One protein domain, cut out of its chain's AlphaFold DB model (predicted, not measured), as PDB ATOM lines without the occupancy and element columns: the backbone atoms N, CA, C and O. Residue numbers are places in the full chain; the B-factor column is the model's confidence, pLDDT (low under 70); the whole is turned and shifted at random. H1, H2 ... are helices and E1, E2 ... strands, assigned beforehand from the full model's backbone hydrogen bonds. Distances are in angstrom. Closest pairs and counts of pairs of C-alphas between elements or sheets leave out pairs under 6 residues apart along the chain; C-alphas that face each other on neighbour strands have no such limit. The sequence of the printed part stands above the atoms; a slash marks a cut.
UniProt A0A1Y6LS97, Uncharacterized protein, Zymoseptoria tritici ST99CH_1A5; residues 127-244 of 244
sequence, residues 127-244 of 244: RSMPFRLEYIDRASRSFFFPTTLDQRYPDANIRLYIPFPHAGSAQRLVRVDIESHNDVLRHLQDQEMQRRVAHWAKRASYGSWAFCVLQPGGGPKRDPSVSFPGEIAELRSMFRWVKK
ATOM      1  N   ARG A 127      16.017 138.739 375.164       88.88
ATOM      2  CA  ARG A 127      15.331 137.719 374.382       88.88
ATOM      3  C   ARG A 127      16.240 137.199 373.291       88.88
ATOM      4  O   ARG A 127      16.698 137.977 372.453       88.88
ATOM      5  N   SER A 128      16.464 135.892 373.322       89.75
ATOM      6  CA  SER A 128      17.286 135.179 372.353       89.75
ATOM      7  C   SER A 128      16.463 134.788 371.131       89.75
ATOM      8  O   SER A 128      15.319 134.339 371.242       89.75
ATOM      9  N   MET A 129      17.029 134.969 369.944       86.31
ATOM     10  CA  MET A 129      16.415 134.551 368.693       86.31
ATOM     11  C   MET A 129      17.465 134.251 367.626       86.31
ATOM     12  O   MET A 129      18.463 134.959 367.531       86.31
ATOM     13  N   PRO A 130      17.215 133.264 366.754       82.69
ATOM     14  CA  PRO A 130      18.131 132.947 365.666       82.69
ATOM     15  C   PRO A 130      18.366 134.156 364.753       82.69
ATOM     16  O   PRO A 130      17.430 134.909 364.457       82.69
ATOM     17  N   PHE A 131      19.593 134.287 364.246       80.75
ATOM     18  CA  PHE A 131      19.984 135.312 363.282       80.75
ATOM     19  C   PHE A 131      19.366 135.025 361.903       80.75
ATOM     20  O   PHE A 131      19.960 134.398 361.027       80.75
ATOM     21  N   ARG A 132      18.103 135.429 361.727       72.94
ATOM     22  CA  ARG A 132      17.318 135.178 360.507       72.94
ATOM     23  C   ARG A 132      17.262 136.401 359.598       72.94
ATOM     24  O   ARG A 132      17.231 137.536 360.073       72.94
ATOM     25  N   LEU A 133      17.185 136.126 358.298       60.12
ATOM     26  CA  LEU A 133      16.818 137.073 357.252       60.12
ATOM     27  C   LEU A 133      15.408 136.738 356.766       60.12
ATOM     28  O   LEU A 133      15.126 135.596 356.408       60.12
ATOM     29  N   GLU A 134      14.527 137.728 356.714       56.56
ATOM     30  CA  GLU A 134      13.305 137.606 355.923       56.56
ATOM     31  C   GLU A 134      13.511 138.264 354.565       56.56
ATOM     32  O   GLU A 134      14.076 139.356 354.468       56.56
ATOM     33  N   TYR A 135      13.025 137.603 353.517       44.56
ATOM     34  CA  TYR A 135      12.763 138.276 352.255       44.56
ATOM     35  C   TYR A 135      11.736 139.378 352.525       44.56
ATOM     36  O   TYR A 135      10.595 139.097 352.891       44.56
ATOM     37  N   ILE A 136      12.135 140.637 352.339       44.34
ATOM     38  CA  ILE A 136      11.187 141.749 352.266       44.34
ATOM     39  C   ILE A 136      10.512 141.658 350.898       44.34
ATOM     40  O   ILE A 136      10.851 142.401 349.981       44.34
ATOM     41  N   ASP A 137       9.564 140.738 350.742       35.88
ATOM     42  CA  ASP A 137       8.542 140.924 349.724       35.88
ATOM     43  C   ASP A 137       7.390 141.711 350.357       35.88
ATOM     44  O   ASP A 137       6.705 141.237 351.270       35.88
ATOM     45  N   ARG A 138       7.188 142.948 349.883       39.09
ATOM     46  CA  ARG A 138       6.105 143.847 350.324       39.09
ATOM     47  C   ARG A 138       4.713 143.217 350.158       39.09
ATOM     48  O   ARG A 138       3.755 143.737 350.728       39.09
ATOM     49  N   ALA A 139       4.591 142.126 349.397       37.88
ATOM     50  CA  ALA A 139       3.335 141.439 349.126       37.88
ATOM     51  C   ALA A 139       2.851 140.495 350.249       37.88
ATOM     52  O   ALA A 139       1.654 140.210 350.330       37.88
ATOM     53  N   SER A 140       3.720 140.023 351.149       39.50
ATOM     54  CA  SER A 140       3.343 138.960 352.095       39.50
ATOM     55  C   SER A 140       2.828 139.507 353.430       39.50
ATOM     56  O   SER A 140       3.556 139.632 354.409       39.50
ATOM     57  N   ARG A 141       1.517 139.779 353.496       40.78
ATOM     58  CA  ARG A 141       0.752 140.085 354.731       40.78
ATOM     59  C   ARG A 141       0.482 138.856 355.621       40.78
ATOM     60  O   ARG A 141      -0.437 138.877 356.439       40.78
ATOM     61  N   SER A 142       1.233 137.774 355.451       39.25
ATOM     62  CA  SER A 142       0.998 136.530 356.181       39.25
ATOM     63  C   SER A 142       1.758 136.527 357.505       39.25
ATOM     64  O   SER A 142       2.969 136.712 357.539       39.25
ATOM     65  N   PHE A 143       1.037 136.267 358.599       44.94
ATOM     66  CA  PHE A 143       1.564 136.122 359.966       44.94
ATOM     67  C   PHE A 143       2.516 134.922 360.144       44.94
ATOM     68  O   PHE A 143       3.122 134.761 361.202       44.94
ATOM     69  N   PHE A 144       2.654 134.090 359.110       45.28
ATOM     70  CA  PHE A 144       3.664 133.049 358.992       45.28
ATOM     71  C   PHE A 144       4.777 133.569 358.098       45.28
ATOM     72  O   PHE A 144       4.728 133.412 356.883       45.28
ATOM     73  N   PHE A 145       5.755 134.235 358.697       50.75
ATOM     74  CA  PHE A 145       6.914 134.712 357.964       50.75
ATOM     75  C   PHE A 145       7.736 133.510 357.465       50.75
ATOM     76  O   PHE A 145       8.260 132.764 358.305       50.75
ATOM     77  N   PRO A 146       7.879 133.278 356.143       46.03
ATOM     78  CA  PRO A 146       8.837 132.304 355.641       46.03
ATOM     79  C   PRO A 146      10.243 132.849 355.913       46.03
ATOM     80  O   PRO A 146      10.804 133.621 355.142       46.03
ATOM     81  N   THR A 147      10.797 132.502 357.073       54.81
ATOM     82  CA  THR A 147      12.143 132.924 357.456       54.81
ATOM     83  C   THR A 147      13.146 131.892 356.968       54.81
ATOM     84  O   THR A 147      13.169 130.773 357.486       54.81
ATOM     85  N   THR A 148      14.008 132.260 356.032       57.03
ATOM     86  CA  THR A 148      15.222 131.493 355.749       57.03
ATOM     87  C   THR A 148      16.306 131.896 356.749       57.03
ATOM     88  O   THR A 148      16.487 133.078 357.044       57.03
ATOM     89  N   LEU A 149      17.016 130.921 357.321       58.97
ATOM     90  CA  LEU A 149      18.237 131.210 358.081       58.97
ATOM     91  C   LEU A 149      19.204 131.982 357.166       58.97
ATOM     92  O   LEU A 149      19.293 131.656 355.980       58.97
ATOM     93  N   ASP A 150      19.890 133.009 357.684       66.06
ATOM     94  CA  ASP A 150      20.938 133.679 356.901       66.06
ATOM     95  C   ASP A 150      22.059 132.656 356.696       66.06
ATOM     96  O   ASP A 150      22.802 132.344 357.624       66.06
ATOM     97  N   GLN A 151      22.150 132.088 355.491       69.75
ATOM     98  CA  GLN A 151      23.099 131.012 355.189       69.75
ATOM     99  C   GLN A 151      24.559 131.443 355.370       69.75
ATOM    100  O   GLN A 151      25.429 130.588 355.493       69.75
ATOM    101  N   ARG A 152      24.837 132.754 355.417       75.31
ATOM    102  CA  ARG A 152      26.177 133.284 355.701       75.31
ATOM    103  C   ARG A 152      26.574 133.116 357.167       75.31
ATOM    104  O   ARG A 152      27.763 133.046 357.455       75.31
ATOM    105  N   TYR A 153      25.594 133.054 358.070       78.38
ATOM    106  CA  TYR A 153      25.793 132.975 359.519       78.38
ATOM    107  C   TYR A 153      24.793 131.986 360.149       78.38
ATOM    108  O   TYR A 153      23.940 132.381 360.948       78.38
ATOM    109  N   PRO A 154      24.842 130.696 359.765       74.75
ATOM    110  CA  PRO A 154      23.825 129.708 360.139       74.75
ATOM    111  C   PRO A 154      23.806 129.391 361.643       74.75
ATOM    112  O   PRO A 154      22.805 128.912 362.169       74.75
ATOM    113  N   ASP A 155      24.910 129.658 362.331       81.75
ATOM    114  CA  ASP A 155      25.143 129.436 363.757       81.75
ATOM    115  C   ASP A 155      24.865 130.674 364.626       81.75
ATOM    116  O   ASP A 155      24.932 130.583 365.861       81.75
ATOM    117  N   ALA A 156      24.579 131.814 363.990       87.31
ATOM    118  CA  ALA A 156      24.454 133.083 364.674       87.31
ATOM    119  C   ALA A 156      23.125 133.205 365.434       87.31
ATOM    120  O   ALA A 156      22.047 132.819 364.967       87.31
ATOM    121  N   ASN A 157      23.207 133.797 366.619       90.25
ATOM    122  CA  ASN A 157      22.086 134.068 367.506       90.25
ATOM    123  C   ASN A 157      22.077 135.553 367.873       90.25
ATOM    124  O   ASN A 157      23.104 136.227 367.848       90.25
ATOM    125  N   ILE A 158      20.902 136.083 368.180       91.06
ATOM    126  CA  ILE A 158      20.713 137.483 368.545       91.06
ATOM    127  C   ILE A 158      20.103 137.527 369.924       91.06
ATOM    128  O   ILE A 158      19.115 136.841 370.184       91.06
ATOM    129  N   ARG A 159      20.625 138.404 370.775       92.56
ATOM    130  CA  ARG A 159      20.021 138.725 372.064       92.56
ATOM    131  C   ARG A 159      19.646 140.190 372.088       92.56
ATOM    132  O   ARG A 159      20.493 141.075 372.001       92.56
ATOM    133  N   LEU A 160      18.348 140.439 372.181       91.94
ATOM    134  CA  LEU A 160      17.798 141.783 372.275       91.94
ATOM    135  C   LEU A 160      17.574 142.141 373.729       91.94
ATOM    136  O   LEU A 160      16.870 141.413 374.427       91.94
ATOM    137  N   TYR A 161      18.117 143.274 374.156       91.50
ATOM    138  CA  TYR A 161      18.006 143.742 375.525       91.50
ATOM    139  C   TYR A 161      17.116 144.971 375.618       91.50
ATOM    140  O   TYR A 161      17.280 145.949 374.880       91.50
ATOM    141  N   ILE A 162      16.217 144.932 376.590       89.50
ATOM    142  CA  ILE A 162      15.386 146.061 376.997       89.50
ATOM    143  C   ILE A 162      15.555 146.293 378.497       89.50
ATOM    144  O   ILE A 162      15.819 145.340 379.236       89.50
ATOM    145  N   PRO A 163      15.347 147.525 378.982       87.88
ATOM    146  CA  PRO A 163      15.193 147.769 380.405       87.88
ATOM    147  C   PRO A 163      14.062 146.901 380.955       87.88
ATOM    148  O   PRO A 163      12.975 146.836 380.365       87.88
ATOM    149  N   PHE A 164      14.309 146.225 382.072       81.31
ATOM    150  CA  PHE A 164      13.275 145.452 382.742       81.31
ATOM    151  C   PHE A 164      12.219 146.420 383.294       81.31
ATOM    152  O   PHE A 164      12.574 147.395 383.968       81.31
ATOM    153  N   PRO A 165      10.929 146.251 382.946       64.94
ATOM    154  CA  PRO A 165       9.973 147.311 383.147       64.94
ATOM    155  C   PRO A 165       9.635 147.419 384.628       64.94
ATOM    156  O   PRO A 165       9.287 146.441 385.289       64.94
ATOM    157  N   HIS A 166       9.612 148.656 385.109       55.59
ATOM    158  CA  HIS A 166       8.652 149.017 386.141       55.59
ATOM    159  C   HIS A 166       7.281 149.109 385.450       55.59
ATOM    160  O   HIS A 166       7.194 149.400 384.251       55.59
ATOM    161  N   ALA A 167       6.195 148.790 386.152       43.50
ATOM    162  CA  ALA A 167       4.870 148.736 385.539       43.50
ATOM    163  C   ALA A 167       4.532 150.048 384.793       43.50
ATOM    164  O   ALA A 167       4.425 151.098 385.413       43.50
ATOM    165  N   GLY A 168       4.339 149.977 383.465       40.19
ATOM    166  CA  GLY A 168       3.864 151.110 382.647       40.19
ATOM    167  C   GLY A 168       4.893 151.768 381.719       40.19
ATOM    168  O   GLY A 168       4.502 152.612 380.919       40.19
ATOM    169  N   SER A 169       6.170 151.379 381.753       50.94
ATOM    170  CA  SER A 169       7.191 151.974 380.879       50.94
ATOM    171  C   SER A 169       7.160 151.388 379.463       50.94
ATOM    172  O   SER A 169       7.185 150.171 379.289       50.94
ATOM    173  N   ALA A 170       7.136 152.247 378.440       52.44
ATOM    174  CA  ALA A 170       7.415 151.829 377.068       52.44
ATOM    175  C   ALA A 170       8.869 151.344 376.985       52.44
ATOM    176  O   ALA A 170       9.792 152.068 377.361       52.44
ATOM    177  N   GLN A 171       9.074 150.113 376.524       72.62
ATOM    178  CA  GLN A 171      10.398 149.505 376.481       72.62
ATOM    179  C   GLN A 171      11.049 149.757 375.122       72.62
ATOM    180  O   GLN A 171      10.510 149.410 374.067       72.62
ATOM    181  N   ARG A 172      12.209 150.414 375.172       85.50
ATOM    182  CA  ARG A 172      13.091 150.658 374.030       85.50
ATOM    183  C   ARG A 172      14.259 149.677 374.103       85.50
ATOM    184  O   ARG A 172      14.766 149.425 375.195       85.50
ATOM    185  N   LEU A 173      14.686 149.140 372.964       89.31
ATOM    186  CA  LEU A 173      15.932 148.390 372.859       89.31
ATOM    187  C   LEU A 173      17.095 149.281 373.301       89.31
ATOM    188  O   LEU A 173      17.205 150.423 372.855       89.31
ATOM    189  N   VAL A 174      17.952 148.741 374.164       91.12
ATOM    190  CA  VAL A 174      19.150 149.432 374.681       91.12
ATOM    191  C   VAL A 174      20.447 148.726 374.307       91.12
ATOM    192  O   VAL A 174      21.512 149.331 374.363       91.12
ATOM    193  N   ARG A 175      20.372 147.449 373.923       92.25
ATOM    194  CA  ARG A 175      21.529 146.655 373.509       92.25
ATOM    195  C   ARG A 175      21.088 145.502 372.611       92.25
ATOM    196  O   ARG A 175      20.014 144.930 372.809       92.25
ATOM    197  N   VAL A 176      21.921 145.175 371.630       93.19
ATOM    198  CA  VAL A 176      21.752 144.024 370.741       93.19
ATOM    199  C   VAL A 176      23.072 143.279 370.676       93.19
ATOM    200  O   VAL A 176      24.057 143.812 370.171       93.19
ATOM    201  N   ASP A 177      23.079 142.041 371.151       93.44
ATOM    202  CA  ASP A 177      24.240 141.170 371.014       93.44
ATOM    203  C   ASP A 177      24.028 140.229 369.832       93.44
ATOM    204  O   ASP A 177      22.970 139.609 369.712       93.44
ATOM    205  N   ILE A 178      25.030 140.129 368.962       91.81
ATOM    206  CA  ILE A 178      25.089 139.133 367.891       91.81
ATOM    207  C   ILE A 178      26.151 138.111 368.279       91.81
ATOM    208  O   ILE A 178      27.351 138.385 368.218       91.81
ATOM    209  N   GLU A 179      25.690 136.934 368.678       92.31
ATOM    210  CA  GLU A 179      26.514 135.789 369.046       92.31
ATOM    211  C   GLU A 179      26.842 134.985 367.790       92.31
ATOM    212  O   GLU A 179      25.938 134.464 367.139       92.31
ATOM    213  N   SER A 180      28.116 134.904 367.411       89.50
ATOM    214  CA  SER A 180      28.553 134.203 366.191       89.50
ATOM    215  C   SER A 180      30.065 133.983 366.181       89.50
ATOM    216  O   SER A 180      30.802 134.716 366.844       89.50
ATOM    217  N   HIS A 181      30.552 133.007 365.406       89.00
ATOM    218  CA  HIS A 181      32.000 132.776 365.275       89.00
ATOM    219  C   HIS A 181      32.725 133.906 364.522       89.00
ATOM    220  O   HIS A 181      33.878 134.214 364.827       89.00
ATOM    221  N   ASN A 182      32.050 134.533 363.554       84.94
ATOM    222  CA  ASN A 182      32.594 135.602 362.716       84.94
ATOM    223  C   ASN A 182      32.043 136.966 363.141       84.94
ATOM    224  O   ASN A 182      30.887 137.063 363.532       84.94
ATOM    225  N   ASP A 183      32.832 138.033 363.005       86.25
ATOM    226  CA  ASP A 183      32.381 139.398 363.304       86.25
ATOM    227  C   ASP A 183      31.412 139.906 362.220       86.25
ATOM    228  O   ASP A 183      31.795 140.553 361.241       86.25
ATOM    229  N   VAL A 184      30.128 139.585 362.399       83.12
ATOM    230  CA  VAL A 184      29.035 139.971 361.494       83.12
ATOM    231  C   VAL A 184      28.899 141.492 361.388       83.12
ATOM    232  O   VAL A 184      28.522 142.005 360.331       83.12
ATOM    233  N   LEU A 185      29.211 142.227 362.463       85.06
ATOM    234  CA  LEU A 185      28.992 143.673 362.538       85.06
ATOM    235  C   LEU A 185      29.867 144.443 361.554       85.06
ATOM    236  O   LEU A 185      29.401 145.431 360.986       85.06
ATOM    237  N   ARG A 186      31.088 143.971 361.281       83.75
ATOM    238  CA  ARG A 186      31.989 144.596 360.292       83.75
ATOM    239  C   ARG A 186      31.415 144.631 358.883       83.75
ATOM    240  O   ARG A 186      31.762 145.509 358.100       83.75
ATOM    241  N   HIS A 187      30.557 143.672 358.556       80.62
ATOM    242  CA  HIS A 187      29.993 143.509 357.220       80.62
ATOM    243  C   HIS A 187      28.554 144.030 357.119       80.62
ATOM    244  O   HIS A 187      27.952 143.977 356.045       80.62
ATOM    245  N   LEU A 188      27.993 144.538 358.223       81.19
ATOM    246  CA  LEU A 188      26.616 145.005 358.277       81.19
ATOM    247  C   LEU A 188      26.533 146.493 357.922       81.19
ATOM    248  O   LEU A 188      26.885 147.365 358.712       81.19
ATOM    249  N   GLN A 189      26.048 146.787 356.716       85.94
ATOM    250  CA  GLN A 189      25.791 148.160 356.275       85.94
ATOM    251  C   GLN A 189      24.647 148.803 357.074       85.94
ATOM    252  O   GLN A 189      23.733 148.113 357.520       85.94
ATOM    253  N   ASP A 190      24.634 150.133 357.183       87.12
ATOM    254  CA  ASP A 190      23.673 150.870 358.025       87.12
ATOM    255  C   ASP A 190      22.212 150.638 357.657       87.12
ATOM    256  O   ASP A 190      21.374 150.386 358.522       87.12
ATOM    257  N   GLN A 191      21.902 150.666 356.360       82.88
ATOM    258  CA  GLN A 191      20.542 150.404 355.893       82.88
ATOM    259  C   GLN A 191      20.100 148.975 356.217       82.88
ATOM    260  O   GLN A 191      18.944 148.743 356.566       82.88
ATOM    261  N   GLU A 192      21.016 148.017 356.102       82.19
ATOM    262  CA  GLU A 192      20.745 146.618 356.411       82.19
ATOM    263  C   GLU A 192      20.566 146.416 357.920       82.19
ATOM    264  O   GLU A 192      19.636 145.736 358.349       82.19
ATOM    265  N   MET A 193      21.395 147.073 358.731       84.00
ATOM    266  CA  MET A 193      21.281 147.089 360.184       84.00
ATOM    267  C   MET A 193      19.919 147.629 360.629       84.00
ATOM    268  O   MET A 193      19.230 146.976 361.410       84.00
ATOM    269  N   GLN A 194      19.486 148.770 360.089       85.62
ATOM    270  CA  GLN A 194      18.198 149.369 360.435       85.62
ATOM    271  C   GLN A 194      17.017 148.457 360.069       85.62
ATOM    272  O   GLN A 194      16.111 148.266 360.883       85.62
ATOM    273  N   ARG A 195      17.038 147.844 358.877       82.75
ATOM    274  CA  ARG A 195      16.005 146.880 358.456       82.75
ATOM    275  C   ARG A 195      15.964 145.660 359.373       82.75
ATOM    276  O   ARG A 195      14.883 145.235 359.777       82.75
ATOM    277  N   ARG A 196      17.131 145.121 359.730       84.38
ATOM    278  CA  ARG A 196      17.244 143.958 360.616       84.38
ATOM    279  C   ARG A 196      16.769 144.253 362.029       84.38
ATOM    280  O   ARG A 196      15.991 143.471 362.560       84.38
ATOM    281  N   VAL A 197      17.144 145.389 362.621       87.94
ATOM    282  CA  VAL A 197      16.638 145.757 363.954       87.94
ATOM    283  C   VAL A 197      15.131 145.936 363.944       87.94
ATOM    284  O   VAL A 197      14.470 145.415 364.838       87.94
ATOM    285  N   ALA A 198      14.571 146.603 362.932       85.50
ATOM    286  CA  ALA A 198      13.121 146.752 362.813       85.50
ATOM    287  C   ALA A 198      12.412 145.390 362.789       85.50
ATOM    288  O   ALA A 198      11.387 145.195 363.448       85.50
ATOM    289  N   HIS A 199      12.993 144.435 362.066       82.75
ATOM    290  CA  HIS A 199      12.498 143.070 361.990       82.75
ATOM    291  C   HIS A 199      12.591 142.331 363.329       82.75
ATOM    292  O   HIS A 199      11.588 141.815 363.831       82.75
ATOM    293  N   TRP A 200      13.770 142.317 363.946       87.25
ATOM    294  CA  TRP A 200      13.987 141.631 365.214       87.25
ATOM    295  C   TRP A 200      13.145 142.238 366.337       87.25
ATOM    296  O   TRP A 200      12.548 141.495 367.109       87.25
ATOM    297  N   ALA A 201      13.008 143.566 366.386       86.75
ATOM    298  CA  ALA A 201      12.154 144.278 367.336       86.75
ATOM    299  C   ALA A 201      10.673 143.891 367.197       86.75
ATOM    300  O   ALA A 201       9.984 143.682 368.200       86.75
ATOM    301  N   LYS A 202      10.191 143.729 365.959       83.19
ATOM    302  CA  LYS A 202       8.846 143.218 365.679       83.19
ATOM    303  C   LYS A 202       8.706 141.770 366.139       83.19
ATOM    304  O   LYS A 202       7.792 141.457 366.899       83.19
ATOM    305  N   ARG A 203       9.647 140.892 365.777       81.44
ATOM    306  CA  ARG A 203       9.631 139.475 366.176       81.44
ATOM    307  C   ARG A 203       9.668 139.287 367.697       81.44
ATOM    308  O   ARG A 203       8.937 138.449 368.227       81.44
ATOM    309  N   ALA A 204      10.492 140.068 368.391       83.06
ATOM    310  CA  ALA A 204      10.627 140.043 369.846       83.06
ATOM    311  C   ALA A 204       9.311 140.341 370.557       83.06
ATOM    312  O   ALA A 204       9.030 139.772 371.603       83.06
ATOM    313  N   SER A 205       8.495 141.223 369.979       81.25
ATOM    314  CA  SER A 205       7.259 141.685 370.605       81.25
ATOM    315  C   SER A 205       6.145 140.634 370.655       81.25
ATOM    316  O   SER A 205       5.178 140.782 371.405       81.25
ATOM    317  N   TYR A 206       6.266 139.544 369.894       78.06
ATOM    318  CA  TYR A 206       5.263 138.485 369.891       78.06
ATOM    319  C   TYR A 206       5.392 137.565 371.104       78.06
ATOM    320  O   TYR A 206       6.482 137.157 371.503       78.06
ATOM    321  N   GLY A 207       4.249 137.178 371.671       75.31
ATOM    322  CA  GLY A 207       4.180 136.173 372.736       75.31
ATOM    323  C   GLY A 207       4.666 136.644 374.107       75.31
ATOM    324  O   GLY A 207       4.605 135.858 375.042       75.31
ATOM    325  N   SER A 208       5.103 137.901 374.243       81.38
ATOM    326  CA  SER A 208       5.571 138.454 375.511       81.38
ATOM    327  C   SER A 208       5.098 139.883 375.721       81.38
ATOM    328  O   SER A 208       5.338 140.747 374.877       81.38
ATOM    329  N   TRP A 209       4.439 140.167 376.848       82.44
ATOM    330  CA  TRP A 209       4.028 141.546 377.140       82.44
ATOM    331  C   TRP A 209       5.208 142.447 377.469       82.44
ATOM    332  O   TRP A 209       5.095 143.653 377.287       82.44
ATOM    333  N   ALA A 210       6.326 141.881 377.929       82.69
ATOM    334  CA  ALA A 210       7.511 142.656 378.257       82.69
ATOM    335  C   ALA A 210       8.249 143.150 377.005       82.69
ATOM    336  O   ALA A 210       9.039 144.070 377.087       82.69
ATOM    337  N   PHE A 211       7.987 142.591 375.825       81.06
ATOM    338  CA  PHE A 211       8.524 143.112 374.562       81.06
ATOM    339  C   PHE A 211       7.432 143.785 373.711       81.06
ATOM    340  O   PHE A 211       7.676 144.179 372.573       81.06
ATOM    341  N   CYS A 212       6.215 143.943 374.238       77.00
ATOM    342  CA  CYS A 212       5.074 144.463 373.490       77.00
ATOM    343  C   CYS A 212       4.580 145.792 374.063       77.00
ATOM    344  O   CYS A 212       4.239 145.903 375.239       77.00
ATOM    345  N   VAL A 213       4.399 146.790 373.194       69.31
ATOM    346  CA  VAL A 213       3.622 147.983 373.548       69.31
ATOM    347  C   VAL A 213       2.142 147.603 373.602       69.31
ATOM    348  O   VAL A 213       1.545 147.237 372.585       69.31
ATOM    349  N   LEU A 214       1.546 147.681 374.790       69.12
ATOM    350  CA  LEU A 214       0.116 147.436 374.985       69.12
ATOM    351  C   LEU A 214      -0.700 148.675 374.588       69.12
ATOM    352  O   LEU A 214      -0.256 149.811 374.754       69.12
ATOM    353  N   GLN A 215      -1.895 148.461 374.043       68.56
ATOM    354  CA  GLN A 215      -2.871 149.517 373.782       68.56
ATOM    355  C   GLN A 215      -3.514 150.003 375.094       68.56
ATOM    356  O   GLN A 215      -3.567 149.242 376.069       68.56
ATOM    357  N   PRO A 216      -4.066 151.233 375.122       59.75
ATOM    358  CA  PRO A 216      -5.012 151.631 376.162       59.75
ATOM    359  C   PRO A 216      -6.160 150.607 376.208       59.75
ATOM    360  O   PRO A 216      -6.863 150.436 375.218       59.75
ATOM    361  N   GLY A 217      -6.283 149.856 377.309       63.72
ATOM    362  CA  GLY A 217      -7.202 148.707 377.428       63.72
ATOM    363  C   GLY A 217      -6.529 147.330 377.567       63.72
ATOM    364  O   GLY A 217      -7.218 146.333 377.755       63.72
ATOM    365  N   GLY A 218      -5.193 147.249 377.525       61.75
ATOM    366  CA  GLY A 218      -4.429 146.070 377.973       61.75
ATOM    367  C   GLY A 218      -4.173 144.980 376.924       61.75
ATOM    368  O   GLY A 218      -3.472 144.013 377.216       61.75
ATOM    369  N   GLY A 219      -4.682 145.133 375.699       65.44
ATOM    370  CA  GLY A 219      -4.376 144.241 374.576       65.44
ATOM    371  C   GLY A 219      -3.060 144.595 373.863       65.44
ATOM    372  O   GLY A 219      -2.653 145.759 373.874       65.44
ATOM    373  N   PRO A 220      -2.377 143.630 373.217       65.44
ATOM    374  CA  PRO A 220      -1.243 143.931 372.345       65.44
ATOM    375  C   PRO A 220      -1.693 144.766 371.134       65.44
ATOM    376  O   PRO A 220      -2.806 144.600 370.631       65.44
ATOM    377  N   LYS A 221      -0.831 145.665 370.640       67.25
ATOM    378  CA  LYS A 221      -1.091 146.386 369.381       67.25
ATOM    379  C   LYS A 221      -1.234 145.412 368.201       67.25
ATOM    380  O   LYS A 221      -0.612 144.357 368.188       67.25
ATOM    381  N   ARG A 222      -2.023 145.801 367.186       60.97
ATOM    382  CA  ARG A 222      -2.263 145.021 365.949       60.97
ATOM    383  C   ARG A 222      -0.975 144.708 365.169       60.97
ATOM    384  O   ARG A 222      -0.917 143.685 364.499       60.97
ATOM    385  N   ASP A 223       0.036 145.569 365.285       66.44
ATOM    386  CA  ASP A 223       1.399 145.331 364.804       66.44
ATOM    387  C   ASP A 223       2.392 145.733 365.910       66.44
ATOM    388  O   ASP A 223       2.772 146.905 366.006       66.44
ATOM    389  N   PRO A 224       2.690 144.827 366.857       72.12
ATOM    390  CA  PRO A 224       3.541 145.156 367.982       72.12
ATOM    391  C   PRO A 224       5.005 145.230 367.526       72.12
ATOM    392  O   PRO A 224       5.459 144.487 366.657       72.12
ATOM    393  N   SER A 225       5.745 146.174 368.099       78.62
ATOM    394  CA  SER A 225       7.186 146.292 367.905       78.62
ATOM    395  C   SER A 225       7.801 146.969 369.120       78.62
ATOM    396  O   SER A 225       7.230 147.923 369.665       78.62
ATOM    397  N   VAL A 226       8.952 146.463 369.557       84.38
ATOM    398  CA  VAL A 226       9.778 147.132 370.565       84.38
ATOM    399  C   VAL A 226      10.312 148.426 369.951       84.38
ATOM    400  O   VAL A 226      10.714 148.449 368.791       84.38
ATOM    401  N   SER A 227      10.328 149.522 370.707       85.88
ATOM    402  CA  SER A 227      10.904 150.774 370.196       85.88
ATOM    403  C   SER A 227      12.429 150.667 370.098       85.88
ATOM    404  O   SER A 227      13.052 149.968 370.890       85.88
ATOM    405  N   PHE A 228      13.065 151.368 369.165       88.69
ATOM    406  CA  PHE A 228      14.527 151.417 369.021       88.69
ATOM    407  C   PHE A 228      14.943 152.766 368.409       88.69
ATOM    408  O   PHE A 228      14.073 153.493 367.924       88.69
ATOM    409  N   PRO A 229      16.224 153.166 368.483       87.81
ATOM    410  CA  PRO A 229      16.693 154.398 367.851       87.81
ATOM    411  C   PRO A 229      16.433 154.495 366.354       87.81
ATOM    412  O   PRO A 229      16.667 153.547 365.611       87.81
ATOM    413  N   GLY A 230      15.996 155.680 365.922       83.75
ATOM    414  CA  GLY A 230      15.920 156.024 364.504       83.75
ATOM    415  C   GLY A 230      17.265 156.471 363.927       83.75
ATOM    416  O   GLY A 230      17.509 156.268 362.740       83.75
ATOM    417  N   GLU A 231      18.141 157.051 364.753       90.50
ATOM    418  CA  GLU A 231      19.461 157.519 364.330       90.50
ATOM    419  C   GLU A 231      20.459 156.363 364.215       90.50
ATOM    420  O   GLU A 231      20.623 155.565 365.137       90.50
ATOM    421  N   ILE A 232      21.175 156.301 363.089       88.44
ATOM    422  CA  ILE A 232      22.126 155.220 362.788       88.44
ATOM    423  C   ILE A 232      23.301 155.184 363.769       88.44
ATOM    424  O   ILE A 232      23.738 154.101 364.152       88.44
ATOM    425  N   ALA A 233      23.810 156.341 364.198       89.19
ATOM    426  CA  ALA A 233      24.916 156.399 365.152       89.19
ATOM    427  C   ALA A 233      24.516 155.800 366.512       89.19
ATOM    428  O   ALA A 233      25.231 154.956 367.056       89.19
ATOM    429  N   GLU A 234      23.337 156.175 367.020       90.50
ATOM    430  CA  GLU A 234      22.778 155.609 368.251       90.50
ATOM    431  C   GLU A 234      22.491 154.111 368.073       90.50
ATOM    432  O   GLU A 234      22.864 153.306 368.925       90.50
ATOM    433  N   LEU A 235      21.927 153.714 366.928       90.31
ATOM    434  CA  LEU A 235      21.672 152.316 366.600       90.31
ATOM    435  C   LEU A 235      22.960 151.480 366.636       90.31
ATOM    436  O   LEU A 235      22.990 150.456 367.312       90.31
ATOM    437  N   ARG A 236      24.038 151.933 365.980       89.44
ATOM    438  CA  ARG A 236      25.345 151.253 365.991       89.44
ATOM    439  C   ARG A 236      25.918 151.115 367.395       89.44
ATOM    440  O   ARG A 236      26.484 150.074 367.708       89.44
ATOM    441  N   SER A 237      25.753 152.132 368.242       91.00
ATOM    442  CA  SER A 237      26.278 152.115 369.613       91.00
ATOM    443  C   SER A 237      25.667 151.014 370.493       91.00
ATOM    444  O   SER A 237      26.281 150.589 371.471       91.00
ATOM    445  N   MET A 238      24.479 150.514 370.135       92.44
ATOM    446  CA  MET A 238      23.802 149.441 370.866       92.44
ATOM    447  C   MET A 238      24.328 148.046 370.535       92.44
ATOM    448  O   MET A 238      24.073 147.105 371.293       92.44
ATOM    449  N   PHE A 239      24.997 147.886 369.395       92.75
ATOM    450  CA  PHE A 239      25.413 146.584 368.904       92.75
ATOM    451  C   PHE A 239      26.704 146.109 369.551       92.75
ATOM    452  O   PHE A 239      27.676 146.853 369.669       92.75
ATOM    453  N   ARG A 240      26.735 144.826 369.905       92.56
ATOM    454  CA  ARG A 240      27.945 144.137 370.348       92.56
ATOM    455  C   ARG A 240      28.069 142.816 369.613       92.56
ATOM    456  O   ARG A 240      27.108 142.057 369.510       92.56
ATOM    457  N   TRP A 241      29.259 142.540 369.102       92.88
ATOM    458  CA  TRP A 241      29.593 141.202 368.641       92.88
ATOM    459  C   TRP A 241      30.080 140.396 369.839       92.88
ATOM    460  O   TRP A 241      30.936 140.852 370.599       92.88
ATOM    461  N   VAL A 242      29.506 139.212 370.011       90.00
ATOM    462  CA  VAL A 242      29.895 138.262 371.046       90.00
ATOM    463  C   VAL A 242      30.423 137.028 370.334       90.00
ATOM    464  O   VAL A 242      29.702 136.363 369.589       90.00
ATOM    465  N   LYS A 243      31.710 136.746 370.530       88.88
ATOM    466  CA  LYS A 243      32.333 135.567 369.941       88.88
ATOM    467  C   LYS A 243      31.775 134.310 370.609       88.88
ATOM    468  O   LYS A 243      31.749 134.239 371.838       88.88
ATOM    469  N   LYS A 244      31.339 133.363 369.782       80.12
ATOM    470  CA  LYS A 244      30.904 132.031 370.203       80.12
ATOM    471  C   LYS A 244      32.078 131.058 370.283       80.12
ATOM    472  O   LYS A 244      33.042 131.243 369.501       80.12
TER     473      LYS A 244
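What this domain is: This is residues 127 to 244 of the 244 residues of an uncharacterized protein of Zymoseptoria tritici ST99CH_1A5 (UniProt A0A1Y6LS97). A twisted sheet of four strands, E1, E4, E5 and E6, has the helix H2 running across one face, while the short helices H1 and H3 only graze the sheet. A small hairpin, E2 and E3, turns off from E1, and residues 137 to 144 of its loop stick out; the long link of residues 205 to 231 reaches away to one end of the longest axis, at Gly 217. The printed part has 118 residues, in the order E1 E2 E3 E4 E5 H1 H2 H3 E6, and under half of them, 53, are in named elements. The class is mixed, helices and strands; the larger sheet, E1 E4 E5 E6, is mixed and E2 E3 is antiparallel. The whole is compact, with a radius of gyration of the C-alphas of 14.5 A and spans of 44 by 33 by 25 A.

How they stand to each other: E1, residues 127 to 130, is an edge strand, antiparallel to E4, residues 157 to 163; N 129 and O 158 are 2.8 A apart. E1 runs on at 72 degrees into E2, residues 132 to 134, which forms a hairpin with E3, residues 147 to 149; N 133 and O 148 are 3.4 A apart. E4 forms a hairpin with E5, residues 175 to 180, with N 159 and O 177 2.8 A apart. E5 is parallel to the edge strand E6, residues 239 to 243, with N 240 and O 176 2.9 A apart. Between E5 and E6 come H1, residues 184 to 187, H2, residues 190 to 204, and H3, residues 232 to 237: a strand-helix-strand unit, two parallel neighbour strands with helices between. H2 is on the sheet at a height of 9.8 A, in two layers, a helix on one face of a sheet; it runs across the strands, at 64 degrees to E1 on the local plane. The closest C-alphas of H2 and E2 are those of Arg 196 and Leu 133, 7.7 A apart. H2, with residues 190 to 194 alone, only just touches H3, with 3 pairs of C-alphas within 8 A; the closest are Asp 190 and Ile 232, 6.6 A. H1 and H3 are apart. In H2 and H3 every O i to N i+4 pair is within hydrogen-bond range; H1 is too short for such a pair.

Where its parts are: E1 begins at C-alpha 127, (15.331, 137.719, 374.382). E4 is 20.0 A long from first to last C-alpha, E5 16.1 A, E6 13.1 A and H2 20.7 A. H2 begins at C-alpha 190, (23.673, 150.870, 358.025), and E6 ends at C-alpha 243, (32.333, 135.567, 369.941).

The domain as a whole: The two C-alphas farthest apart, those of Asn 182 and Gly 217, are 44.4 A apart. The printed part has no cut. The links E2 to E3, E4 to E5 and H2 to H3 are long. The mean pLDDT of the printed part is 76.0, and residues 133 to 151, 165 to 170 and 213 to 223 are under 70.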